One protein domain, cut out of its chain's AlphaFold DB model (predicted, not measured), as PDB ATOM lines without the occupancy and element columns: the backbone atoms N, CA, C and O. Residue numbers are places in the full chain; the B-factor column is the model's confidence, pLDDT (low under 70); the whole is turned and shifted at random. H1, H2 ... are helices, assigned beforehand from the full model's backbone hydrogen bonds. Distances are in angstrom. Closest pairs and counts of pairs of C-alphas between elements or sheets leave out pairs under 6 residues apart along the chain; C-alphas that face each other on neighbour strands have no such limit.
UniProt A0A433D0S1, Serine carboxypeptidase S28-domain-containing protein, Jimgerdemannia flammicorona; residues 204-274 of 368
ATOM      1  N   TYR A 204     283.799 207.483 284.470       79.44
ATOM      2  CA  TYR A 204     282.575 207.010 283.825       79.44
ATOM      3  C   TYR A 204     281.319 207.721 284.316       79.44
ATOM      4  O   TYR A 204     280.302 207.602 283.642       79.44
ATOM      5  N   ASP A 205     281.382 208.457 285.429       81.06
ATOM      6  CA  ASP A 205     280.271 209.299 285.857       81.06
ATOM      7  C   ASP A 205     280.324 210.654 285.126       81.06
ATOM      8  O   ASP A 205     281.206 211.464 285.420       81.06
ATOM      9  N   PRO A 206     279.402 210.939 284.185       82.12
ATOM     10  CA  PRO A 206     279.361 212.224 283.493       82.12
ATOM     11  C   PRO A 206     278.931 213.387 284.398       82.12
ATOM     12  O   PRO A 206     279.077 214.538 283.996       82.12
ATOM     13  N   LYS A 207     278.377 213.116 285.589       82.88
ATOM     14  CA  LYS A 207     277.929 214.149 286.534       82.88
ATOM     15  C   LYS A 207     279.058 214.674 287.418       82.88
ATOM     16  O   LYS A 207     278.890 215.728 288.035       82.88
ATOM     17  N   ASN A 208     280.195 213.984 287.441       82.50
ATOM     18  CA  ASN A 208     281.350 214.353 288.238       82.50
ATOM     19  C   ASN A 208     281.771 215.816 288.012       82.50
ATOM     20  O   ASN A 208     281.817 216.294 286.872       82.50
ATOM     21  N   SER A 209     282.126 216.512 289.095       82.88
ATOM     22  CA  SER A 209     282.529 217.924 289.066       82.88
ATOM     23  C   SER A 209     283.736 218.177 288.160       82.88
ATOM     24  O   SER A 209     283.841 219.247 287.560       82.88
ATOM     25  N   PHE A 210     284.602 217.179 287.962       82.75
ATOM     26  CA  PHE A 210     285.690 217.237 286.994       82.75
ATOM     27  C   PHE A 210     285.203 217.527 285.560       82.75
ATOM     28  O   PHE A 210     285.860 218.265 284.820       82.75
ATOM     29  N   TYR A 211     284.052 216.974 285.166       88.00
ATOM     30  CA  TYR A 211     283.453 217.184 283.846       88.00
ATOM     31  C   TYR A 211     282.549 218.416 283.805       88.00
ATOM     32  O   TYR A 211     282.586 219.175 282.832       88.00
ATOM     33  N   THR A 212     281.765 218.625 284.866       89.31
ATOM     34  CA  THR A 212     280.667 219.602 284.903       89.31
ATOM     35  C   THR A 212     281.075 220.995 285.388       89.31
ATOM     36  O   THR A 212     280.323 221.946 285.185       89.31
ATOM     37  N   ASN A 213     282.265 221.175 285.971       87.81
ATOM     38  CA  ASN A 213     282.746 222.491 286.401       87.81
ATOM     39  C   ASN A 213     283.058 223.411 285.201       87.81
ATOM     40  O   ASN A 213     284.127 223.343 284.587       87.81
ATOM     41  N   THR A 214     282.134 224.328 284.903       91.12
ATOM     42  CA  THR A 214     282.233 225.328 283.825       91.12
ATOM     43  C   THR A 214     282.634 226.726 284.303       91.12
ATOM     44  O   THR A 214     282.324 227.712 283.635       91.12
ATOM     45  N   THR A 215     283.291 226.852 285.458       90.81
ATOM     46  CA  THR A 215     283.793 228.156 285.925       90.81
ATOM     47  C   THR A 215     284.724 228.799 284.888       90.81
ATOM     48  O   THR A 215     285.498 228.114 284.217       90.81
ATOM     49  N   LEU A 216     284.646 230.128 284.735       86.06
ATOM     50  CA  LEU A 216     285.387 230.858 283.693       86.06
ATOM     51  C   LEU A 216     286.910 230.679 283.800       86.06
ATOM     52  O   LEU A 216     287.592 230.605 282.783       86.06
ATOM     53  N   ASN A 217     287.444 230.555 285.017       82.88
ATOM     54  CA  ASN A 217     288.877 230.390 285.265       82.88
ATOM     55  C   ASN A 217     289.301 228.909 285.336       82.88
ATOM     56  O   ASN A 217     290.033 228.500 286.235       82.88
ATOM     57  N   ASN A 218     288.814 228.081 284.409       81.38
ATOM     58  CA  ASN A 218     289.128 226.654 284.370       81.38
ATOM     59  C   ASN A 218     290.096 226.325 283.220       81.38
ATOM     60  O   ASN A 218     289.698 225.870 282.143       81.38
ATOM     61  N   ALA A 219     291.395 226.528 283.462       79.56
ATOM     62  CA  ALA A 219     292.446 226.243 282.482       79.56
ATOM     63  C   ALA A 219     292.481 224.764 282.051       79.56
ATOM     64  O   ALA A 219     292.723 224.469 280.882       79.56
ATOM     65  N   GLY A 220     292.181 223.830 282.964       82.56
ATOM     66  CA  GLY A 220     292.137 222.397 282.662       82.56
ATOM     67  C   GLY A 220     291.041 222.046 281.655       82.56
ATOM     68  O   GLY A 220     291.282 221.290 280.710       82.56
ATOM     69  N   ARG A 221     289.852 222.644 281.793       89.19
ATOM     70  CA  ARG A 221     288.757 222.481 280.828       89.19
ATOM     71  C   ARG A 221     289.102 223.116 279.481       89.19
ATOM     72  O   ARG A 221     288.885 222.484 278.449       89.19
ATOM     73  N   SER A 222     289.706 224.304 279.474       88.19
ATOM     74  CA  SER A 222     290.179 224.962 278.244       88.19
ATOM     75  C   SER A 222     291.254 224.148 277.516       88.19
ATOM     76  O   SER A 222     291.215 224.010 276.295       88.19
ATOM     77  N   TRP A 223     292.191 223.543 278.250       86.69
ATOM     78  CA  TRP A 223     293.173 222.621 277.679       86.69
ATOM     79  C   TRP A 223     292.501 221.374 277.102       86.69
ATOM     80  O   TRP A 223     292.746 221.004 275.954       86.69
ATOM     81  N   THR A 224     291.573 220.778 277.853       91.25
ATOM     82  CA  THR A 224     290.824 219.592 277.420       91.25
ATOM     83  C   THR A 224     290.033 219.854 276.138       91.25
ATOM     84  O   THR A 224     290.001 218.992 275.263       91.25
ATOM     85  N   TRP A 225     289.470 221.054 275.964       92.50
ATOM     86  CA  TRP A 225     288.819 221.453 274.714       92.50
ATOM     87  C   TRP A 225     289.763 221.339 273.511       92.50
ATOM     88  O   TRP A 225     289.412 220.713 272.511       92.50
ATOM     89  N   GLN A 226     290.983 221.874 273.622       92.94
ATOM     90  CA  GLN A 226     291.985 221.807 272.554       92.94
ATOM     91  C   GLN A 226     292.404 220.363 272.255       92.94
ATOM     92  O   GLN A 226     292.532 219.985 271.088       92.94
ATOM     93  N   LEU A 227     292.556 219.526 273.287       93.56
ATOM     94  CA  LEU A 227     292.861 218.105 273.106       93.56
ATOM     95  C   LEU A 227     291.729 217.361 272.389       93.56
ATOM     96  O   LEU A 227     291.993 216.601 271.459       93.56
ATOM     97  N   CYS A 228     290.483 217.605 272.792       94.81
ATOM     98  CA  CYS A 228     289.301 216.972 272.220       94.81
ATOM     99  C   CYS A 228     289.012 217.425 270.783       94.81
ATOM    100  O   CYS A 228     288.508 216.636 269.980       94.81
ATOM    101  N   LEU A 229     289.315 218.684 270.457       94.19
ATOM    102  CA  LEU A 229     289.031 219.273 269.154       94.19
ATOM    103  C   LEU A 229     290.165 219.050 268.150       94.19
ATOM    104  O   LEU A 229     289.898 218.611 267.030       94.19
ATOM    105  N   GLU A 230     291.410 219.348 268.523       92.38
ATOM    106  CA  GLU A 230     292.520 219.518 267.576       92.38
ATOM    107  C   GLU A 230     293.717 218.616 267.877       92.38
ATOM    108  O   GLU A 230     294.111 217.835 267.010       92.38
ATOM    109  N   PHE A 231     294.288 218.703 269.081       91.62
ATOM    110  CA  PHE A 231     295.629 218.173 269.350       91.62
ATOM    111  C   PHE A 231     295.661 216.674 269.631       91.62
ATOM    112  O   PHE A 231     296.566 215.986 269.166       91.62
ATOM    113  N   GLY A 232     294.697 216.145 270.388       91.69
ATOM    114  CA  GLY A 232     294.698 214.736 270.785       91.69
ATOM    115  C   GLY A 232     295.975 214.281 271.502       91.69
ATOM    116  O   GLY A 232     296.363 213.122 271.356       91.69
ATOM    117  N   TYR A 233     296.645 215.176 272.244       88.88
ATOM    118  CA  TYR A 233     297.865 214.891 273.017       88.88
ATOM    119  C   TYR A 233     297.538 214.078 274.273       88.88
ATOM    120  O   TYR A 233     297.660 214.543 275.403       88.88
ATOM    121  N   TRP A 234     297.063 212.858 274.063       89.62
ATOM    122  CA  TRP A 234     296.658 211.949 275.120       89.62
ATOM    123  C   TRP A 234     297.871 211.286 275.769       89.62
ATOM    124  O   TRP A 234     298.708 210.710 275.073       89.62
ATOM    125  N   GLN A 235     297.947 211.306 277.105       87.50
ATOM    126  CA  GLN A 235     298.974 210.577 277.861       87.50
ATOM    127  C   GLN A 235     298.602 209.090 277.891       87.50
ATOM    128  O   GLN A 235     298.031 208.579 278.856       87.50
ATOM    129  N   ALA A 236     298.826 208.421 276.764       88.81
ATOM    130  CA  ALA A 236     298.563 207.006 276.571       88.81
ATOM    131  C   ALA A 236     299.838 206.182 276.775       88.81
ATOM    132  O   ALA A 236     300.954 206.675 276.610       88.81
ATOM    133  N   ALA A 237     299.668 204.907 277.114       88.75
ATOM    134  CA  ALA A 237     300.785 203.984 277.249       88.75
ATOM    135  C   ALA A 237     301.573 203.799 275.949       88.75
ATOM    136  O   ALA A 237     301.029 203.899 274.846       88.75
ATOM    137  N   ALA A 238     302.848 203.437 276.098       87.62
ATOM    138  CA  ALA A 238     303.683 203.103 274.955       87.62
ATOM    139  C   ALA A 238     303.127 201.873 274.200       87.62
ATOM    140  O   ALA A 238     302.495 200.995 274.811       87.62
ATOM    141  N   PRO A 239     303.377 201.766 272.878       85.50
ATOM    142  CA  PRO A 239     302.947 200.620 272.084       85.50
ATOM    143  C   PRO A 239     303.444 199.280 272.645       85.50
ATOM    144  O   PRO A 239     304.438 199.198 273.375       85.50
ATOM    145  N   LYS A 240     302.761 198.184 272.287       86.94
ATOM    146  CA  LYS A 240     303.216 196.830 272.643       86.94
ATOM    147  C   LYS A 240     304.645 196.605 272.134       86.94
ATOM    148  O   LYS A 240     304.966 196.999 271.020       86.94
ATOM    149  N   GLY A 241     305.476 195.966 272.955       87.38
ATOM    150  CA  GLY A 241     306.901 195.763 272.670       87.38
ATOM    151  C   GLY A 241     307.821 196.845 273.242       87.38
ATOM    152  O   GLY A 241     309.015 196.601 273.355       87.38
ATOM    153  N   HIS A 242     307.284 197.986 273.689       86.88
ATOM    154  CA  HIS A 242     308.056 199.011 274.394       86.88
ATOM    155  C   HIS A 242     307.779 198.979 275.906       86.88
ATOM    156  O   HIS A 242     306.630 198.733 276.310       86.88
ATOM    157  N   PRO A 243     308.794 199.240 276.753       86.56
ATOM    158  CA  PRO A 243     308.578 199.553 278.161       86.56
ATOM    159  C   PRO A 243     307.607 200.727 278.302       86.56
ATOM    160  O   PRO A 243     307.622 201.657 277.497       86.56
ATOM    161  N   THR A 244     306.736 200.678 279.305       85.62
ATOM    162  CA  THR A 244     305.761 201.741 279.553       85.62
ATOM    163  C   THR A 244     305.624 201.974 281.043       85.62
ATOM    164  O   THR A 244     305.434 201.030 281.806       85.62
ATOM    165  N   LEU A 245     305.713 203.241 281.431       81.75
ATOM    166  CA  LEU A 245     305.418 203.705 282.782       81.75
ATOM    167  C   LEU A 245     303.903 203.791 283.019       81.75
ATOM    168  O   LEU A 245     303.412 203.529 284.110       81.75
ATOM    169  N   ILE A 246     303.156 204.128 281.966       85.31
ATOM    170  CA  ILE A 246     301.698 204.224 281.992       85.31
ATOM    171  C   ILE A 246     301.100 202.843 281.715       85.31
ATOM    172  O   ILE A 246     301.534 202.135 280.799       85.31
ATOM    173  N   SER A 247     300.058 202.473 282.460       83.00
ATOM    174  CA  SER A 247     299.311 201.234 282.220       83.00
ATOM    175  C   SER A 247     298.762 201.170 280.795       83.00
ATOM    176  O   SER A 247     298.095 202.096 280.336       83.00
ATOM    177  N   ARG A 248     298.943 200.027 280.118       83.62
ATOM    178  CA  ARG A 248     298.437 199.783 278.747       83.62
ATOM    179  C   ARG A 248     296.916 199.847 278.606       83.62
ATOM    180  O   ARG A 248     296.406 199.815 277.491       83.62
ATOM    181  N   LEU A 249     296.197 199.945 279.717       81.06
ATOM    182  CA  LEU A 249     294.761 200.189 279.729       81.06
ATOM    183  C   LEU A 249     294.404 201.668 279.486       81.06
ATOM    184  O   LEU A 249     293.247 201.968 279.179       81.06
ATOM    185  N   VAL A 250     295.364 202.585 279.635       85.88
ATOM    186  CA  VAL A 250     295.218 204.010 279.317       85.88
ATOM    187  C   VAL A 250     295.589 204.219 277.852       85.88
ATOM    188  O   VAL A 250     296.765 204.258 277.484       85.88
ATOM    189  N   THR A 251     294.570 204.326 277.005       87.75
ATOM    190  CA  THR A 251     294.724 204.535 275.558       87.75
ATOM    191  C   THR A 251     294.253 205.929 275.143       87.75
ATOM    192  O   THR A 251     293.621 206.647 275.921       87.75
ATOM    193  N   ALA A 252     294.518 206.313 273.894       88.69
ATOM    194  CA  ALA A 252     293.946 207.526 273.311       88.69
ATOM    195  C   ALA A 252     292.406 207.508 273.361       88.69
ATOM    196  O   ALA A 252     291.772 208.512 273.671       88.69
ATOM    197  N   GLU A 253     291.793 206.349 273.117       87.56
ATOM    198  CA  GLU A 253     290.342 206.155 273.172       87.56
ATOM    199  C   GLU A 253     289.788 206.310 274.592       87.56
ATOM    200  O   GLU A 253     288.704 206.870 274.760       87.56
ATOM    201  N   TYR A 254     290.530 205.870 275.618       86.19
ATOM    202  CA  TYR A 254     290.147 206.075 277.019       86.19
ATOM    203  C   TYR A 254     289.978 207.564 277.341       86.19
ATOM    204  O   TYR A 254     288.992 207.945 277.977       86.19
ATOM    205  N   TRP A 255     290.912 208.403 276.890       88.44
ATOM    206  CA  TRP A 255     290.831 209.849 277.069       88.44
ATOM    207  C   TRP A 255     289.736 210.467 276.200       88.44
ATOM    208  O   TRP A 255     288.873 211.176 276.714       88.44
ATOM    209  N   GLN A 256     289.692 210.114 274.913       90.38
ATOM    210  CA  GLN A 256     288.728 210.669 273.962       90.38
ATOM    211  C   GLN A 256     287.269 210.453 274.381       90.38
ATOM    212  O   GLN A 256     286.437 211.334 274.160       90.38
ATOM    213  N   ARG A 257     286.932 209.306 274.993       89.62
ATOM    214  CA  ARG A 257     285.540 209.012 275.390       89.62
ATOM    215  C   ARG A 257     284.977 210.011 276.406       89.62
ATOM    216  O   ARG A 257     283.767 210.087 276.549       89.62
ATOM    217  N   GLN A 258     285.844 210.722 277.127       90.38
ATOM    218  CA  GLN A 258     285.462 211.667 278.176       90.38
ATOM    219  C   GLN A 258     285.131 213.057 277.609       90.38
ATOM    220  O   GLN A 258     284.519 213.873 278.291       90.38
ATOM    221  N   CYS A 259     285.493 213.339 276.351       92.69
ATOM    222  CA  CYS A 259     285.228 214.629 275.712       92.69
ATOM    223  C   CYS A 259     283.735 215.020 275.709       92.69
ATOM    224  O   CYS A 259     283.437 216.158 276.069       92.69
ATOM    225  N   PRO A 260     282.780 214.119 275.392       91.50
ATOM    226  CA  PRO A 260     281.354 214.435 275.494       91.50
ATOM    227  C   PRO A 260     280.876 214.702 276.927       91.50
ATOM    228  O   PRO A 260     279.876 215.383 277.093       91.50
ATOM    229  N   PHE A 261     281.568 214.215 277.963       91.19
ATOM    230  CA  PHE A 261     281.205 214.531 279.351       91.19
ATOM    231  C   PHE A 261     281.580 215.971 279.702       91.19
ATOM    232  O   PHE A 261     280.789 216.687 280.303       91.19
ATOM    233  N   HIS A 262     282.756 216.433 279.263       90.38
ATOM    234  CA  HIS A 262     283.149 217.835 279.430       90.38
ATOM    235  C   HIS A 262     282.292 218.798 278.594       90.38
ATOM    236  O   HIS A 262     282.084 219.947 278.996       90.38
ATOM    237  N   PHE A 263     281.847 218.362 277.410       93.25
ATOM    238  CA  PHE A 263     281.223 219.220 276.401       93.25
ATOM    239  C   PHE A 263     280.010 218.538 275.726       93.25
ATOM    240  O   PHE A 263     280.057 218.279 274.516       93.25
ATOM    241  N   PRO A 264     278.931 218.243 276.475       88.00
ATOM    242  CA  PRO A 264     277.804 217.434 275.993       88.00
ATOM    243  C   PRO A 264     277.073 218.043 274.790       88.00
ATOM    244  O   PRO A 264     276.712 217.314 273.871       88.00
ATOM    245  N   ASP A 265     276.953 219.372 274.735       85.94
ATOM    246  CA  ASP A 265     276.229 220.087 273.668       85.94
ATOM    247  C   ASP A 265     277.140 220.586 272.533       85.94
ATOM    248  O   ASP A 265     276.788 221.481 271.762       85.94
ATOM    249  N   SER A 266     278.365 220.067 272.445       82.31
ATOM    250  CA  SER A 266     279.369 220.592 271.519       82.31
ATOM    251  C   SER A 266     279.399 219.887 270.166       82.31
ATOM    252  O   SER A 266     279.096 218.706 270.024       82.31
ATOM    253  N   ILE A 267     279.908 220.603 269.163       84.31
ATOM    254  CA  ILE A 267     280.218 220.078 267.823       84.31
ATOM    255  C   ILE A 267     281.558 219.323 267.770       84.31
ATOM    256  O   ILE A 267     282.234 219.299 266.732       84.31
ATOM    257  N   LEU A 268     282.007 218.768 268.901       90.94
ATOM    258  CA  LEU A 268     283.283 218.069 268.955       90.94
ATOM    259  C   LEU A 268     283.264 216.846 268.029       90.94
ATOM    260  O   LEU A 268     282.297 216.084 267.996       90.94
ATOM    261  N   PRO A 269     284.342 216.628 267.261       88.81
ATOM    262  CA  PRO A 269     284.440 215.461 266.407       88.81
ATOM    263  C   PRO A 269     284.617 214.186 267.246       88.81
ATOM    264  O   PRO A 269     285.157 214.208 268.351       88.81
ATOM    265  N   ARG A 270     284.261 213.029 266.672       86.31
ATOM    266  CA  ARG A 270     284.468 211.716 267.319       86.31
ATOM    267  C   ARG A 270     285.939 211.440 267.667       86.31
ATOM    268  O   ARG A 270     286.229 210.684 268.589       86.31
ATOM    269  N   LYS A 271     286.862 212.002 266.886       90.00
ATOM    270  CA  LYS A 271     288.309 211.993 267.122       90.00
ATOM    271  C   LYS A 271     288.854 213.400 266.866       90.00
ATOM    272  O   LYS A 271     288.331 214.048 265.957       90.00
ATOM    273  N   PRO A 272     289.904 213.848 267.573       93.81
ATOM    274  CA  PRO A 272     290.465 215.177 267.380       93.81
ATOM    275  C   PRO A 272     290.985 215.319 265.952       93.81
ATOM    276  O   PRO A 272     291.412 214.341 265.326       93.81
ATOM    277  N   ARG A 273     290.960 216.538 265.416       94.75
ATOM    278  CA  ARG A 273     291.323 216.842 264.023       94.75
ATOM    279  C   ARG A 273     292.844 216.899 263.823       94.75
ATOM    280  O   ARG A 273     293.342 217.773 263.117       94.75
ATOM    281  N   THR A 274     293.581 215.938 264.376       94.19
ATOM    282  CA  THR A 274     295.051 215.888 264.315       94.19
ATOM    283  C   THR A 274     295.563 215.890 262.875       94.19
ATOM    284  O   THR A 274     296.505 216.605 262.546       94.19
TER     285      THR A 274
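AT A GLANCE: This is residues 204 to 274 of the 368 residues of the protein "Serine carboxypeptidase S28-domain-containing protein" of Jimgerdemannia flammicorona (UniProt A0A433D0S1). With little regular structure, this is a small body in which short H4 packs on the longest helix, H2, and H1 packs on H4, while a loop within residues 232 to 251 reaches out to Gly 241 and makes the length. The 71 printed residues include four named helices, H1 to H4 in order, and no named strand: all helix, with only 26 residues in named elements. It is only just compact, close to loose, with a radius of gyration of the C-alphas of 13.2 A, spanning 41 by 25 by 20 A.

HOW THE PARTS SIT: H1, residues 209 to 212, touches H4, residues 259 to 262; their closest C-alphas, Tyr 211 and His 262, are 4.5 A apart. H2, residues 219 to 231, touches H4 at C-alphas 228 and 259, the closest, 5.9 A. H3, residues 252 to 256, is close to H2 but not clearly touching. Every O i to N i+4 pair is within hydrogen-bond range in H3, and 8 of 9 in H2.

IN THESE COORDINATES: H1 begins at C-alpha 209 (282.529, 217.924, 289.066). H2 is 15.7 A long. H4 ends at C-alpha 262 (283.149, 217.835, 279.430).

THE WHOLE: The printed part has no cut. The link H2 to H3 is long. No printed residue is under 70 in pLDDT.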